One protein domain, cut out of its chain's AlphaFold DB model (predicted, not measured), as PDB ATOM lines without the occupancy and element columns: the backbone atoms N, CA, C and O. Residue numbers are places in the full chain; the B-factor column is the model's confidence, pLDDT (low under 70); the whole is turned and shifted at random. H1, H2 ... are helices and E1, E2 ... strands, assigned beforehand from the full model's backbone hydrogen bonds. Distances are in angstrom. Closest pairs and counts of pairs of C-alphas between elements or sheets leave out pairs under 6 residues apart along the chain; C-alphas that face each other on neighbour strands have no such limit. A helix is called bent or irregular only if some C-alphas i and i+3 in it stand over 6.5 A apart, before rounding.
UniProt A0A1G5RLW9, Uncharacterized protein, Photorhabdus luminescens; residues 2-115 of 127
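What this domain is: This is residues 2 to 115 of the 127 residues of an uncharacterized protein of Photorhabdus luminescens (UniProt A0A1G5RLW9). A small two-stranded hairpin, E1 and E2, sits in the middle, and helices stand round it in a loose, incomplete ring: H1 on one side with the short H4 packed on it, then H2, then arm H3b of the bent helix H3. The other arm, H3a, turns off nearly square to H3b and lies far out, across the middle from H1; the long link of residues 79 to 92 shares the middle with the hairpin. The printed part has 114 residues, with four named helices and two named strands in the order H1, H2, H3, E1, E2, H4; the sheet, E1 - E2, is antiparallel, and the class is mostly helix. The whole is compact, with a radius of gyration of the C-alphas of 13.4 A, and rounded, with spans of 35 by 30 by 27 A.

Where its parts are: Strand E1 is residues 75 to 78, 9.9 A long, and E2 is residues 93 to 96, 9.4 A. H1 is residues 2 to 11, 14.4 A, beginning at C-alpha 2 at (77.224, -41.035, 27.307). H2 is residues 18 to 28, 14.9 A. H3, residues 36 to 61, was assigned as one helix by its hydrogen bonds but is bent: C-alphas 48 and 51 are 8.2 A apart. Its arms are H3a, residues 36 to 48, 18.5 A, and H3b, residues 51 to 61, 15.3 A; C-alpha 51 is at (95.481, -24.193, 12.165). H4 is residues 110 to 114, ending at C-alpha 114 at (84.147, -39.984, 34.673).

How they stand to each other: E1 and E2 are a hairpin, antiparallel at 138 degrees between their directions; N 77 and O 94 are 2.9 A apart and N 96 and O 75 3.0 A, within hydrogen-bond range. The closest C-alphas of H1 and E2 are those of Trp 11 and Val 96, 6.2 A apart. Those of H3b and E1 are Ile 54 and Pro 76, 7.7 A. H1 and H4 touch, closest at the C-alphas of Ile 4 and Ala 110, 5.1 A. H1 and H2 are close but not clearly touching, with C-alphas of Leu 5 and Lys 21 6.9 A apart, at a steep tilt of 56 degrees, opposite ways. H2 and H3b are near each other, with 5 pairs of C-alphas within 10 A. H3a and H3b are about perpendicular, at 79 degrees. H3a is apart from H1, H2, H4, E1 and E2. In H1, H2, H3a, H3b and H4 every O i to N i+4 pair is within hydrogen-bond range.

The domain as a whole: The C-alphas of Val 30 and Asn 70, the two farthest apart, are 37.5 A apart. The printed part has no cut. The links H3 to E1, E1 to E2 and E2 to H4 are long. The mean pLDDT of the printed part is 87.8, and residues 99 to 115 are under 70.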
ATOM      1  N   LYS A   2      78.361 -41.782  27.882       76.19
ATOM      2  CA  LYS A   2      77.224 -41.035  27.307       76.19
ATOM      3  C   LYS A   2      77.141 -39.569  27.753       76.19
ATOM      4  O   LYS A   2      77.052 -38.689  26.918       76.19
ATOM      5  N   GLN A   3      77.293 -39.304  29.052       79.62
ATOM      6  CA  GLN A   3      77.247 -37.938  29.588       79.62
ATOM      7  C   GLN A   3      78.375 -37.023  29.058       79.62
ATOM      8  O   GLN A   3      78.163 -35.826  28.929       79.62
ATOM      9  N   ILE A   4      79.562 -37.563  28.729       78.69
ATOM     10  CA  ILE A   4      80.652 -36.779  28.113       78.69
ATOM     11  C   ILE A   4      80.265 -36.387  26.687       78.69
ATOM     12  O   ILE A   4      80.489 -35.252  26.288       78.69
ATOM     13  N   LEU A   5      79.676 -37.313  25.926       84.12
ATOM     14  CA  LEU A   5      79.227 -37.040  24.562       84.12
ATOM     15  C   LEU A   5      78.034 -36.070  24.541       84.12
ATOM     16  O   LEU A   5      78.002 -35.181  23.696       84.12
ATOM     17  N   ASP A   6      77.123 -36.173  25.515       85.62
ATOM     18  CA  ASP A   6      76.021 -35.222  25.703       85.62
ATOM     19  C   ASP A   6      76.566 -33.799  26.005       85.62
ATOM     20  O   ASP A   6      76.093 -32.814  25.437       85.62
ATOM     21  N   ASP A   7      77.609 -33.673  26.843       82.81
ATOM     22  CA  ASP A   7      78.300 -32.392  27.092       82.81
ATOM     23  C   ASP A   7      78.993 -31.859  25.825       82.81
ATOM     24  O   ASP A   7      78.977 -30.657  25.553       82.81
ATOM     25  N   VAL A   8      79.597 -32.742  25.033       86.94
ATOM     26  CA  VAL A   8      80.244 -32.386  23.766       86.94
ATOM     27  C   VAL A   8      79.238 -31.810  22.770       86.94
ATOM     28  O   VAL A   8      79.499 -30.747  22.204       86.94
ATOM     29  N   ASP A   9      78.079 -32.451  22.609       87.69
ATOM     30  CA  ASP A   9      76.993 -31.946  21.760       87.69
ATOM     31  C   ASP A   9      76.452 -30.606  22.267       87.69
ATOM     32  O   ASP A   9      76.202 -29.697  21.479       87.69
ATOM     33  N   LYS A  10      76.301 -30.462  23.587       88.38
ATOM     34  CA  LYS A  10      75.790 -29.237  24.211       88.38
ATOM     35  C   LYS A  10      76.689 -28.027  23.961       88.38
ATOM     36  O   LYS A  10      76.185 -26.918  23.792       88.38
ATOM     37  N   TRP A  11      78.006 -28.213  24.031       89.44
ATOM     38  CA  TRP A  11      78.958 -27.101  24.020       89.44
ATOM     39  C   TRP A  11      79.563 -26.812  22.651       89.44
ATOM     40  O   TRP A  11      80.121 -25.726  22.463       89.44
ATOM     41  N   SER A  12      79.481 -27.751  21.707       93.19
ATOM     42  CA  SER A  12      80.016 -27.514  20.376       93.19
ATOM     43  C   SER A  12      79.159 -26.537  19.577       93.19
ATOM     44  O   SER A  12      77.936 -26.611  19.549       93.19
ATOM     45  N   LEU A  13      79.833 -25.637  18.866       94.62
ATOM     46  CA  LEU A  13      79.229 -24.766  17.859       94.62
ATOM     47  C   LEU A  13      79.013 -25.466  16.509       94.62
ATOM     48  O   LEU A  13      78.516 -24.843  15.576       94.62
ATOM     49  N   ALA A  14      79.407 -26.732  16.386       94.50
ATOM     50  CA  ALA A  14      79.207 -27.539  15.195       94.50
ATOM     51  C   ALA A  14      78.643 -28.911  15.572       94.50
ATOM     52  O   ALA A  14      78.848 -29.410  16.677       94.50
ATOM     53  N   LYS A  15      77.940 -29.547  14.632       93.81
ATOM     54  CA  LYS A  15      77.418 -30.897  14.844       93.81
ATOM     55  C   LYS A  15      78.575 -31.886  14.972       93.81
ATOM     56  O   LYS A  15      79.410 -31.975  14.078       93.81
ATOM     57  N   ILE A  16      78.580 -32.696  16.025       94.06
ATOM     58  CA  ILE A  16      79.576 -33.758  16.183       94.06
ATOM     59  C   ILE A  16      79.053 -35.031  15.523       94.06
ATOM     60  O   ILE A  16      77.983 -35.532  15.868       94.06
ATOM     61  N   SER A  17      79.788 -35.534  14.530       93.12
ATOM     62  CA  SER A  17      79.399 -36.728  13.776       93.12
ATOM     63  C   SER A  17      79.553 -38.001  14.608       93.12
ATOM     64  O   SER A  17      80.404 -38.076  15.495       93.12
ATOM     65  N   ASP A  18      78.794 -39.044  14.269       94.62
ATOM     66  CA  ASP A  18      78.898 -40.346  14.943       94.62
ATOM     67  C   ASP A  18      80.300 -40.952  14.804       94.62
ATOM     68  O   ASP A  18      80.803 -41.582  15.731       94.62
ATOM     69  N   ARG A  19      80.989 -40.678  13.687       95.56
ATOM     70  CA  ARG A  19      82.394 -41.065  13.496       95.56
ATOM     71  C   ARG A  19      83.305 -40.388  14.515       95.56
ATOM     72  O   ARG A  19      84.134 -41.059  15.124       95.56
ATOM     73  N   GLN A  20      83.155 -39.078  14.715       95.81
ATOM     74  CA  GLN A  20      83.945 -38.362  15.714       95.81
ATOM     75  C   GLN A  20      83.636 -38.879  17.129       95.81
ATOM     76  O   GLN A  20      84.564 -39.147  17.891       95.81
ATOM     77  N   LYS A  21      82.355 -39.095  17.460       93.19
ATOM     78  CA  LYS A  21      81.935 -39.659  18.757       93.19
ATOM     79  C   LYS A  21      82.506 -41.052  18.997       93.19
ATOM     80  O   LYS A  21      83.039 -41.291  20.075       93.19
ATOM     81  N   GLY A  22      82.468 -41.928  17.993       93.50
ATOM     82  CA  GLY A  22      83.033 -43.274  18.075       93.50
ATOM     83  C   GLY A  22      84.541 -43.267  18.327       93.50
ATOM     84  O   GLY A  22      85.027 -44.039  19.146       93.50
ATOM     85  N   MET A  23      85.287 -42.349  17.699       94.75
ATOM     86  CA  MET A  23      86.725 -42.192  17.964       94.75
ATOM     87  C   MET A  23      86.999 -41.676  19.381       94.75
ATOM     88  O   MET A  23      87.912 -42.162  20.046       94.75
ATOM     89  N   ILE A  24      86.203 -40.718  19.860       91.69
ATOM     90  CA  ILE A  24      86.300 -40.229  21.240       91.69
ATOM     91  C   ILE A  24      86.021 -41.375  22.219       91.69
ATOM     92  O   ILE A  24      86.806 -41.589  23.137       91.69
ATOM     93  N   GLU A  25      84.937 -42.126  22.024       89.81
ATOM     94  CA  GLU A  25      84.543 -43.249  22.880       89.81
ATOM     95  C   GLU A  25      85.597 -44.362  22.918       89.81
ATOM     96  O   GLU A  25      85.994 -44.775  24.011       89.81
ATOM     97  N   ASP A  26      86.120 -44.772  21.759       89.50
ATOM     98  CA  ASP A  26      87.216 -45.744  21.659       89.50
ATOM     99  C   ASP A  26      88.419 -45.307  22.512       89.50
ATOM    100  O   ASP A  26      88.926 -46.064  23.345       89.50
ATOM    101  N   LYS A  27      88.835 -44.038  22.384       87.25
ATOM    102  CA  LYS A  27      90.012 -43.520  23.098       87.25
ATOM    103  C   LYS A  27      89.767 -43.226  24.570       87.25
ATOM    104  O   LYS A  27      90.692 -43.402  25.365       87.25
ATOM    105  N   LEU A  28      88.556 -42.845  24.970       83.19
ATOM    106  CA  LEU A  28      88.224 -42.589  26.375       83.19
ATOM    107  C   LEU A  28      88.538 -43.802  27.271       83.19
ATOM    108  O   LEU A  28      88.959 -43.622  28.408       83.19
ATOM    109  N   SER A  29      88.389 -45.031  26.773       77.81
ATOM    110  CA  SER A  29      88.633 -46.242  27.572       77.81
ATOM    111  C   SER A  29      90.115 -46.546  27.851       77.81
ATOM    112  O   SER A  29      90.422 -47.298  28.777       77.81
ATOM    113  N   VAL A  30      91.041 -45.957  27.081       80.81
ATOM    114  CA  VAL A  30      92.475 -46.319  27.102       80.81
ATOM    115  C   VAL A  30      93.418 -45.177  27.480       80.81
ATOM    116  O   VAL A  30      94.584 -45.428  27.799       80.81
ATOM    117  N   VAL A  31      92.959 -43.923  27.435       82.88
ATOM    118  CA  VAL A  31      93.794 -42.756  27.759       82.88
ATOM    119  C   VAL A  31      94.183 -42.718  29.240       82.88
ATOM    120  O   VAL A  31      93.441 -43.147  30.122       82.88
ATOM    121  N   LYS A  32      95.379 -42.190  29.517       82.06
ATOM    122  CA  LYS A  32      95.945 -42.058  30.867       82.06
ATOM    123  C   LYS A  32      96.510 -40.663  31.076       82.06
ATOM    124  O   LYS A  32      96.938 -40.008  30.124       82.06
ATOM    125  N   GLU A  33      96.554 -40.231  32.335       85.75
ATOM    126  CA  GLU A  33      97.145 -38.944  32.695       85.75
ATOM    127  C   GLU A  33      98.607 -38.847  32.231       85.75
ATOM    128  O   GLU A  33      99.402 -39.779  32.369       85.75
ATOM    129  N   ARG A  34      98.957 -37.695  31.657       84.44
ATOM    130  CA  ARG A  34     100.315 -37.368  31.223       84.44
ATOM    131  C   ARG A  34     101.057 -36.586  32.297       84.44
ATOM    132  O   ARG A  34     100.474 -35.756  32.998       84.44
ATOM    133  N   SER A  35     102.377 -36.770  32.345       87.31
ATOM    134  CA  SER A  35     103.264 -35.953  33.179       87.31
ATOM    135  C   SER A  35     103.195 -34.468  32.799       87.31
ATOM    136  O   SER A  35     102.835 -34.103  31.678       87.31
ATOM    137  N   SER A  36     103.581 -33.584  33.720       87.50
ATOM    138  CA  SER A  36     103.630 -32.134  33.476       87.50
ATOM    139  C   SER A  36     104.535 -31.761  32.294       87.50
ATOM    140  O   SER A  36     104.164 -30.908  31.488       87.50
ATOM    141  N   VAL A  37     105.679 -32.439  32.151       90.75
ATOM    142  CA  VAL A  37     106.627 -32.233  31.045       90.75
ATOM    143  C   VAL A  37     105.994 -32.606  29.705       90.75
ATOM    144  O   VAL A  37     106.067 -31.829  28.754       90.75
ATOM    145  N   LEU A  38     105.327 -33.761  29.627       89.81
ATOM    146  CA  LEU A  38     104.628 -34.173  28.407       89.81
ATOM    147  C   LEU A  38     103.441 -33.254  28.103       89.81
ATOM    148  O   LEU A  38     103.237 -32.889  26.951       89.81
ATOM    149  N   ASN A  39     102.702 -32.811  29.122       89.31
ATOM    150  CA  ASN A  39     101.614 -31.848  28.951       89.31
ATOM    151  C   ASN A  39     102.092 -30.532  28.345       89.31
ATOM    152  O   ASN A  39     101.415 -29.992  27.472       89.31
ATOM    153  N   LYS A  40     103.248 -30.025  28.786       92.50
ATOM    154  CA  LYS A  40     103.847 -28.812  28.223       92.50
ATOM    155  C   LYS A  40     104.165 -29.001  26.738       92.50
ATOM    156  O   LYS A  40     103.652 -28.239  25.925       92.50
ATOM    157  N   LYS A  41     104.877 -30.078  26.385       95.31
ATOM    158  CA  LYS A  41     105.210 -30.404  24.987       95.31
ATOM    159  C   LYS A  41     103.969 -30.553  24.103       95.31
ATOM    160  O   LYS A  41     103.938 -30.047  22.989       95.31
ATOM    161  N   MET A  42     102.924 -31.213  24.603       94.69
ATOM    162  CA  MET A  42     101.669 -31.375  23.863       94.69
ATOM    163  C   MET A  42     100.944 -30.041  23.649       94.69
ATOM    164  O   MET A  42     100.339 -29.848  22.600       94.69
ATOM    165  N   ARG A  43     100.998 -29.108  24.605       93.56
ATOM    166  CA  ARG A  43     100.416 -27.767  24.429       93.56
ATOM    167  C   ARG A  43     101.204 -26.928  23.430       93.56
ATOM    168  O   ARG A  43     100.590 -26.288  22.589       93.56
ATOM    169  N   GLU A  44     102.531 -26.961  23.504       96.62
ATOM    170  CA  GLU A  44     103.408 -26.283  22.539       96.62
ATOM    171  C   GLU A  44     103.143 -26.801  21.122       96.62
ATOM    172  O   GLU A  44     102.800 -26.022  20.238       96.62
ATOM    173  N   TYR A  45     103.135 -28.126  20.943       96.12
ATOM    174  CA  TYR A  45     102.798 -28.739  19.660       96.12
ATOM    175  C   TYR A  45     101.418 -28.313  19.148       96.12
ATOM    176  O   TYR A  45     101.256 -28.070  17.953       96.12
ATOM    177  N   PHE A  46     100.416 -28.258  20.034       96.62
ATOM    178  CA  PHE A  46      99.075 -27.819  19.660       96.62
ATOM    179  C   PHE A  46      99.096 -26.382  19.146       96.62
ATOM    180  O   PHE A  46      98.582 -26.136  18.063       96.62
ATOM    181  N   ASN A  47      99.734 -25.462  19.871       95.81
ATOM    182  CA  ASN A  47      99.821 -24.057  19.473       95.81
ATOM    183  C   ASN A  47     100.502 -23.896  18.105       95.81
ATOM    184  O   ASN A  47     100.008 -23.157  17.256       95.81
ATOM    185  N   ASP A  48     101.577 -24.646  17.860       97.69
ATOM    186  CA  ASP A  48     102.329 -24.593  16.600       97.69
ATOM    187  C   ASP A  48     101.557 -25.197  15.412       97.69
ATOM    188  O   ASP A  48     101.841 -24.891  14.251       97.69
ATOM    189  N   ASN A  49     100.584 -26.077  15.676       97.69
ATOM    190  CA  ASN A  49      99.863 -26.832  14.646       97.69
ATOM    191  C   ASN A  49      98.345 -26.606  14.654       97.69
ATOM    192  O   ASN A  49      97.641 -27.261  13.885       97.69
ATOM    193  N   GLU A  50      97.831 -25.666  15.448       97.38
ATOM    194  CA  GLU A  50      96.395 -25.464  15.674       97.38
ATOM    195  C   GLU A  50      95.630 -25.305  14.356       97.38
ATOM    196  O   GLU A  50      94.664 -26.021  14.098       97.38
ATOM    197  N   SER A  51      96.112 -24.431  13.468       97.88
ATOM    198  CA  SER A  51      95.481 -24.193  12.165       97.88
ATOM    199  C   SER A  51      95.480 -25.432  11.264       97.88
ATOM    200  O   SER A  51      94.544 -25.616  10.490       97.88
ATOM    201  N   LYS A  52      96.492 -26.306  11.366       98.44
ATOM    202  CA  LYS A  52      96.523 -27.570  10.612       98.44
ATOM    203  C   LYS A  52      95.510 -28.565  11.170       98.44
ATOM    204  O   LYS A  52      94.826 -29.216  10.393       98.44
ATOM    205  N   ILE A  53      95.392 -28.658  12.495       98.56
ATOM    206  CA  ILE A  53      94.434 -29.555  13.158       98.56
ATOM    207  C   ILE A  53      92.998 -29.099  12.872       98.56
ATOM    208  O   ILE A  53      92.145 -29.936  12.586       98.56
ATOM    209  N   ILE A  54      92.734 -27.787  12.884       98.31
ATOM    210  CA  ILE A  54      91.439 -27.224  12.470       98.31
ATOM    211  C   ILE A  54      91.150 -27.564  11.007       98.31
ATOM    212  O   ILE A  54      90.077 -28.075  10.713       98.31
ATOM    213  N   LYS A  55      92.108 -27.354  10.097       98.50
ATOM    214  CA  LYS A  55      91.918 -27.699   8.681       98.50
ATOM    215  C   LYS A  55      91.642 -29.190   8.483       98.50
ATOM    216  O   LYS A  55      90.814 -29.567   7.662       98.50
ATOM    217  N   GLU A  56      92.310 -30.044   9.252       98.44
ATOM    218  CA  GLU A  56      92.037 -31.478   9.231       98.44
ATOM    219  C   GLU A  56      90.636 -31.796   9.761       98.44
ATOM    220  O   GLU A  56      89.939 -32.625   9.185       98.44
ATOM    221  N   TRP A  57      90.172 -31.102  10.801       98.44
ATOM    222  CA  TRP A  57      88.786 -31.206  11.256       98.44
ATOM    223  C   TRP A  57      87.795 -30.812  10.158       98.44
ATOM    224  O   TRP A  57      86.825 -31.535   9.935       98.44
ATOM    225  N   GLU A  58      88.056 -29.732   9.422       98.31
ATOM    226  CA  GLU A  58      87.202 -29.309   8.305       98.31
ATOM    227  C   GLU A  58      87.167 -30.377   7.201       98.31
ATOM    228  O   GLU A  58      86.090 -30.775   6.757       98.31
ATOM    229  N   ASN A  59      88.324 -30.931   6.829       98.25
ATOM    230  CA  ASN A  59      88.421 -32.009   5.839       98.25
ATOM    231  C   ASN A  59      87.659 -33.273   6.270       98.25
ATOM    232  O   ASN A  59      86.955 -33.887   5.472       98.25
ATOM    233  N   GLN A  60      87.813 -33.685   7.530       98.06
ATOM    234  CA  GLN A  60      87.270 -34.947   8.046       98.06
ATOM    235  C   GLN A  60      85.768 -34.880   8.330       98.06
ATOM    236  O   GLN A  60      85.108 -35.922   8.385       98.06
ATOM    237  N   THR A  61      85.232 -33.676   8.530       95.94
ATOM    238  CA  THR A  61      83.809 -33.449   8.806       95.94
ATOM    239  C   THR A  61      83.037 -32.903   7.608       95.94
ATOM    240  O   THR A  61      81.811 -32.998   7.594       95.94
ATOM    241  N   GLY A  62      83.726 -32.326   6.621       97.12
ATOM    242  CA  GLY A  62      83.113 -31.578   5.525       97.12
ATOM    243  C   GLY A  62      82.481 -30.251   5.962       97.12
ATOM    244  O   GLY A  62      81.763 -29.636   5.177       97.12
ATOM    245  N   MET A  63      82.704 -29.816   7.205       96.62
ATOM    246  CA  MET A  63      82.174 -28.565   7.744       96.62
ATOM    247  C   MET A  63      83.248 -27.482   7.751       96.62
ATOM    248  O   MET A  63      84.425 -27.762   7.950       96.62
ATOM    249  N   THR A  64      82.840 -26.225   7.609       97.44
ATOM    250  CA  THR A  64      83.721 -25.078   7.858       97.44
ATOM    251  C   THR A  64      83.806 -24.801   9.354       97.44
ATOM    252  O   THR A  64      82.791 -24.859  10.057       97.44
ATOM    253  N   TRP A  65      84.997 -24.475   9.855       97.81
ATOM    254  CA  TRP A  65      85.188 -24.125  11.256       97.81
ATOM    255  C   TRP A  65      84.378 -22.863  11.596       97.81
ATOM    256  O   TRP A  65      84.574 -21.819  10.964       97.81
ATOM    257  N   PRO A  66      83.463 -22.917  12.579       97.12
ATOM    258  CA  PRO A  66      82.507 -21.842  12.785       97.12
ATOM    259  C   PRO A  66      83.154 -20.596  13.396       97.12
ATOM    260  O   PRO A  66      84.215 -20.628  14.034       97.12
ATOM    261  N   THR A  67      82.458 -19.475  13.244       95.69
ATOM    262  CA  THR A  67      82.721 -18.240  13.979       95.69
ATOM    263  C   THR A  67      81.814 -18.148  15.205       95.69
ATOM    264  O   THR A  67      80.746 -18.748  15.290       95.69
ATOM    265  N   GLN A  68      82.274 -17.413  16.208       91.81
ATOM    266  CA  GLN A  68      81.508 -17.041  17.388       91.81
ATOM    267  C   GLN A  68      80.548 -15.897  17.037       91.81
ATOM    268  O   GLN A  68      80.735 -15.201  16.039       91.81
ATOM    269  N   ALA A  69      79.575 -15.624  17.911       86.62
ATOM    270  CA  ALA A  69      78.603 -14.540  17.721       86.62
ATOM    271  C   ALA A  69      79.250 -13.150  17.529       86.62
ATOM    272  O   ALA A  69      78.677 -12.282  16.881       86.62
ATOM    273  N   ASN A  70      80.461 -12.944  18.056       88.81
ATOM    274  CA  ASN A  70      81.237 -11.710  17.896       88.81
ATOM    275  C   ASN A  70      82.103 -11.673  16.615       88.81
ATOM    276  O   ASN A  70      82.998 -10.836  16.509       88.81
ATOM    277  N   GLY A  71      81.905 -12.608  15.682       91.44
ATOM    278  CA  GLY A  71      82.641 -12.701  14.419       91.44
ATOM    279  C   GLY A  71      84.047 -13.300  14.523       91.44
ATOM    280  O   GLY A  71      84.675 -13.554  13.497       91.44
ATOM    281  N   LYS A  72      84.566 -13.573  15.729       93.69
ATOM    282  CA  LYS A  72      85.875 -14.226  15.896       93.69
ATOM    283  C   LYS A  72      85.781 -15.715  15.580       93.69
ATOM    284  O   LYS A  72      84.746 -16.333  15.796       93.69
ATOM    285  N   ARG A  73      86.885 -16.330  15.153       95.00
ATOM    286  CA  ARG A  73      86.978 -17.791  14.993       95.00
ATOM    287  C   ARG A  73      86.605 -18.504  16.303       95.00
ATOM    288  O   ARG A  73      87.026 -18.067  17.379       95.00
ATOM    289  N   ALA A  74      85.825 -19.585  16.238       95.56
ATOM    290  CA  ALA A  74      85.543 -20.416  17.409       95.56
ATOM    291  C   ALA A  74      86.842 -20.938  18.035       95.56
ATOM    292  O   ALA A  74      87.814 -21.215  17.327       95.56
ATOM    293  N   THR A  75      86.865 -21.052  19.363       93.62
ATOM    294  CA  THR A  75      88.056 -21.544  20.067       93.62
ATOM    295  C   THR A  75      88.093 -23.065  19.950       93.62
ATOM    296  O   THR A  75      87.075 -23.693  20.249       93.62
ATOM    297  N   PRO A  76      89.207 -23.684  19.527       94.56
ATOM    298  CA  PRO A  76      89.329 -25.130  19.584       94.56
ATOM    299  C   PRO A  76      89.437 -25.578  21.037       94.56
ATOM    300  O   PRO A  76      90.168 -24.997  21.839       94.56
ATOM    301  N   HIS A  77      88.694 -26.619  21.378       92.75
ATOM    302  CA  HIS A  77      88.672 -27.161  22.722       92.75
ATOM    303  C   HIS A  77      88.794 -28.674  22.682       92.75
ATOM    304  O   HIS A  77      88.029 -29.341  21.986       92.75
ATOM    305  N   HIS A  78      89.742 -29.216  23.446       92.88
ATOM    306  CA  HIS A  78      89.908 -30.660  23.524       92.88
ATOM    307  C   HIS A  78      88.731 -31.305  24.252       92.88
ATOM    308  O   HIS A  78      88.367 -30.865  25.347       92.88
ATOM    309  N   VAL A  79      88.169 -32.365  23.672       91.19
ATOM    310  CA  VAL A  79      87.138 -33.183  24.320       91.19
ATOM    311  C   VAL A  79      87.765 -34.005  25.435       91.19
ATOM    312  O   VAL A  79      87.355 -33.885  26.579       91.19
ATOM    313  N   ILE A  80      88.806 -34.780  25.134       89.00
ATOM    314  CA  ILE A  80      89.653 -35.427  26.136       89.00
ATOM    315  C   ILE A  80      90.800 -34.462  26.456       89.00
ATOM    316  O   ILE A  80      91.586 -34.152  25.555       89.00
ATOM    317  N   PRO A  81      90.954 -33.987  27.707       88.88
ATOM    318  CA  PRO A  81      92.028 -33.067  28.053       88.88
ATOM    319  C   PRO A  81      93.402 -33.630  27.695       88.88
ATOM    320  O   PRO A  81      93.691 -34.797  27.967       88.88
ATOM    321  N   ILE A  82      94.305 -32.769  27.215       89.94
ATOM    322  CA  ILE A  82      95.727 -33.116  27.041       89.94
ATOM    323  C   ILE A  82      96.293 -33.736  28.328       89.94
ATOM    324  O   ILE A  82      97.018 -34.730  28.272       89.94
ATOM    325  N   LYS A  83      95.909 -33.190  29.490       86.69
ATOM    326  CA  LYS A  83      96.327 -33.703  30.796       86.69
ATOM    327  C   LYS A  83      95.913 -35.155  31.019       86.69
ATOM    328  O   LYS A  83      96.709 -35.920  31.539       86.69
ATOM    329  N   ASN A  84      94.725 -35.545  30.572       86.56
ATOM    330  CA  ASN A  84      94.181 -36.895  30.713       86.56
ATOM    331  C   ASN A  84      94.593 -37.826  29.561       86.56
ATOM    332  O   ASN A  84      94.016 -38.895  29.420       86.56
ATOM    333  N   GLY A  85      95.563 -37.430  28.729       87.25
ATOM    334  CA  GLY A  85      96.048 -38.264  27.630       87.25
ATOM    335  C   GLY A  85      95.375 -38.020  26.280       87.25
ATOM    336  O   GLY A  85      95.720 -38.701  25.319       87.25
ATOM    337  N   GLY A  86      94.489 -37.028  26.152       91.75
ATOM    338  CA  GLY A  86      93.857 -36.691  24.871       91.75
ATOM    339  C   GLY A  86      94.860 -36.223  23.814       91.75
ATOM    340  O   GLY A  86      95.820 -35.520  24.131       91.75
ATOM    341  N   SER A  87      94.704 -36.634  22.560       93.38
ATOM    342  CA  SER A  87      95.629 -36.283  21.472       93.38
ATOM    343  C   SER A  87      95.357 -34.887  20.891       93.38
ATOM    344  O   SER A  87      94.314 -34.280  21.138       93.38
ATOM    345  N   ASN A  88      96.310 -34.381  20.106       96.88
ATOM    346  CA  ASN A  88      96.159 -33.172  19.289       96.88
ATOM    347  C   ASN A  88      95.689 -33.551  17.883       96.88
ATOM    348  O   ASN A  88      96.392 -33.334  16.901       96.88
ATOM    349  N   GLU A  89      94.523 -34.178  17.806       97.38
ATOM    350  CA  GLU A  89      93.958 -34.677  16.555       97.38
ATOM    351  C   GLU A  89      92.570 -34.097  16.327       97.38
ATOM    352  O   GLU A  89      91.889 -33.692  17.273       97.38
ATOM    353  N   TRP A  90      92.153 -34.079  15.060       97.75
ATOM    354  CA  TRP A  90      90.890 -33.483  14.635       97.75
ATOM    355  C   TRP A  90      89.700 -34.030  15.431       97.75
ATOM    356  O   TRP A  90      88.860 -33.265  15.892       97.75
ATOM    357  N   TRP A  91      89.654 -35.342  15.678       96.94
ATOM    358  CA  TRP A  91      88.533 -35.968  16.374       96.94
ATOM    359  C   TRP A  91      88.456 -35.559  17.846       96.94
ATOM    360  O   TRP A  91      87.381 -35.627  18.441       96.94
ATOM    361  N   ASN A  92      89.568 -35.107  18.432       96.31
ATOM    362  CA  ASN A  92      89.633 -34.709  19.831       96.31
ATOM    363  C   ASN A  92      89.418 -33.205  20.038       96.31
ATOM    364  O   ASN A  92      89.511 -32.756  21.176       96.31
ATOM    365  N   ILE A  93      89.141 -32.420  18.993       96.56
ATOM    366  CA  ILE A  93      88.803 -31.000  19.131       96.56
ATOM    367  C   ILE A  93      87.372 -30.714  18.693       96.56
ATOM    368  O   ILE A  93      86.834 -31.337  17.778       96.56
ATOM    369  N   ILE A  94      86.773 -29.724  19.345       95.38
ATOM    370  CA  ILE A  94      85.499 -29.144  18.938       95.38
ATOM    371  C   ILE A  94      85.571 -27.614  18.955       95.38
ATOM    372  O   ILE A  94      86.323 -27.044  19.755       95.38
ATOM    373  N   PRO A  95      84.793 -26.928  18.104       95.94
ATOM    374  CA  PRO A  95      84.650 -25.483  18.185       95.94
ATOM    375  C   PRO A  95      83.728 -25.097  19.345       95.94
ATOM    376  O   PRO A  95      82.617 -25.614  19.439       95.94
ATOM    377  N   VAL A  96      84.154 -24.165  20.199       93.31
ATOM    378  CA  VAL A  96      83.344 -23.623  21.310       93.31
ATOM    379  C   VAL A  96      83.381 -22.088  21.354       93.31
ATOM    380  O   VAL A  96      84.258 -21.451  20.757       93.31
ATOM    381  N   GLN A  97      82.444 -21.479  22.092       90.25
ATOM    382  CA  GLN A  97      82.490 -20.044  22.411       90.25
ATOM    383  C   GLN A  97      83.594 -19.714  23.427       90.25
ATOM    384  O   GLN A  97      83.960 -20.544  24.258       90.25
ATOM    385  N   HIS A  98      84.105 -18.482  23.383       80.50
ATOM    386  CA  HIS A  98      85.011 -17.931  24.392       80.50
ATOM    387  C   HIS A  98      84.262 -16.949  25.323       80.50
ATOM    388  O   HIS A  98      83.485 -16.147  24.805       80.50
ATOM    389  N   PRO A  99      84.525 -16.921  26.647       69.94
ATOM    390  CA  PRO A  99      85.430 -17.787  27.404       69.94
ATOM    391  C   PRO A  99      84.834 -19.183  27.621       69.94
ATOM    392  O   PRO A  99      83.659 -19.334  27.931       69.94
ATOM    393  N   HIS A 100      85.664 -20.215  27.483       66.69
ATOM    394  CA  HIS A 100      85.245 -21.616  27.622       66.69
ATOM    395  C   HIS A 100      85.526 -22.190  29.024       66.69
ATOM    396  O   HIS A 100      85.455 -23.400  29.242       66.69
ATOM    397  N   THR A 101      85.860 -21.339  29.998       54.88
ATOM    398  CA  THR A 101      86.037 -21.715  31.407       54.88
ATOM    399  C   THR A 101      84.679 -22.088  32.008       54.88
ATOM    400  O   THR A 101      83.973 -21.230  32.524       54.88
ATOM    401  N   GLY A 102      84.285 -23.357  31.887       56.09
ATOM    402  CA  GLY A 102      82.980 -23.853  32.345       56.09
ATOM    403  C   GLY A 102      82.275 -24.819  31.390       56.09
ATOM    404  O   GLY A 102      81.216 -25.325  31.748       56.09
ATOM    405  N   THR A 103      82.843 -25.085  30.210       65.12
ATOM    406  CA  THR A 103      82.264 -25.985  29.196       65.12
ATOM    407  C   THR A 103      82.512 -27.461  29.560       65.12
ATOM    408  O   THR A 103      82.260 -27.867  30.693       65.12
ATOM    409  N   ILE A 104      83.049 -28.291  28.660       60.62
ATOM    410  CA  ILE A 104      83.222 -29.745  28.860       60.62
ATOM    411  C   ILE A 104      84.095 -30.083  30.089       60.62
ATOM    412  O   ILE A 104      83.985 -31.175  30.635       60.62
ATOM    413  N   HIS A 105      84.922 -29.141  30.568       64.88
ATOM    414  CA  HIS A 105      85.800 -29.318  31.742       64.88
ATOM    415  C   HIS A 105      85.368 -28.512  32.973       64.88
ATOM    416  O   HIS A 105      86.111 -28.433  33.953       64.88
ATOM    417  N   GLY A 106      84.193 -27.880  32.925       61.31
ATOM    418  CA  GLY A 106      83.661 -27.075  34.021       61.31
ATOM    419  C   GLY A 106      83.404 -27.878  35.298       61.31
ATOM    420  O   GLY A 106      83.341 -29.112  35.301       61.31
ATOM    421  N   GLN A 107      83.233 -27.173  36.418       58.50
ATOM    422  CA  GLN A 107      82.783 -27.786  37.666       58.50
ATOM    423  C   GLN A 107      81.415 -28.455  37.450       58.50
ATOM    424  O   GLN A 107      80.468 -27.802  37.032       58.50
ATOM    425  N   GLY A 108      81.327 -29.761  37.728       59.88
ATOM    426  CA  GLY A 108      80.108 -30.555  37.515       59.88
ATOM    427  C   GLY A 108      79.972 -31.177  36.121       59.88
ATOM    428  O   GLY A 108      79.009 -31.901  35.897       59.88
ATOM    429  N   SER A 109      80.932 -30.951  35.214       64.88
ATOM    430  CA  SER A 109      80.962 -31.619  33.908       64.88
ATOM    431  C   SER A 109      81.061 -33.138  34.036       64.88
ATOM    432  O   SER A 109      81.691 -33.672  34.963       64.88
ATOM    433  N   ALA A 110      80.494 -33.841  33.058       68.38
ATOM    434  CA  ALA A 110      80.562 -35.292  32.984       68.38
ATOM    435  C   ALA A 110      82.014 -35.783  32.968       68.38
ATOM    436  O   ALA A 110      82.344 -36.792  33.593       68.38
ATOM    437  N   LEU A 111      82.910 -35.045  32.308       69.62
ATOM    438  CA  LEU A 111      84.305 -35.444  32.201       69.62
ATOM    439  C   LEU A 111      85.035 -35.397  33.546       69.62
ATOM    440  O   LEU A 111      85.815 -36.297  33.830       69.62
ATOM    441  N   ARG A 112      84.738 -34.437  34.431       67.69
ATOM    442  CA  ARG A 112      85.332 -34.421  35.781       67.69
ATOM    443  C   ARG A 112      84.862 -35.597  36.644       67.69
ATOM    444  O   ARG A 112      85.606 -36.036  37.517       67.69
ATOM    445  N   THR A 113      83.646 -36.084  36.412       66.88
ATOM    446  CA  THR A 113      83.063 -37.228  37.131       66.88
ATOM    447  C   THR A 113      83.622 -38.558  36.629       66.88
ATOM    448  O   THR A 113      83.973 -39.416  37.433       66.88
ATOM    449  N   HIS A 114      83.731 -38.724  35.308       68.06
ATOM    450  CA  HIS A 114      84.147 -39.984  34.673       68.06
ATOM    451  C   HIS A 114      85.660 -40.086  34.435       68.06
ATOM    452  O   HIS A 114      86.189 -41.184  34.314       68.06
ATOM    453  N   MET A 115      86.360 -38.954  34.381       66.75
ATOM    454  CA  MET A 115      87.817 -38.843  34.272       66.75
ATOM    455  C   MET A 115      88.347 -37.779  35.241       66.75
ATOM    456  O   MET A 115      88.898 -36.755  34.813       66.75
TER     457      MET A 115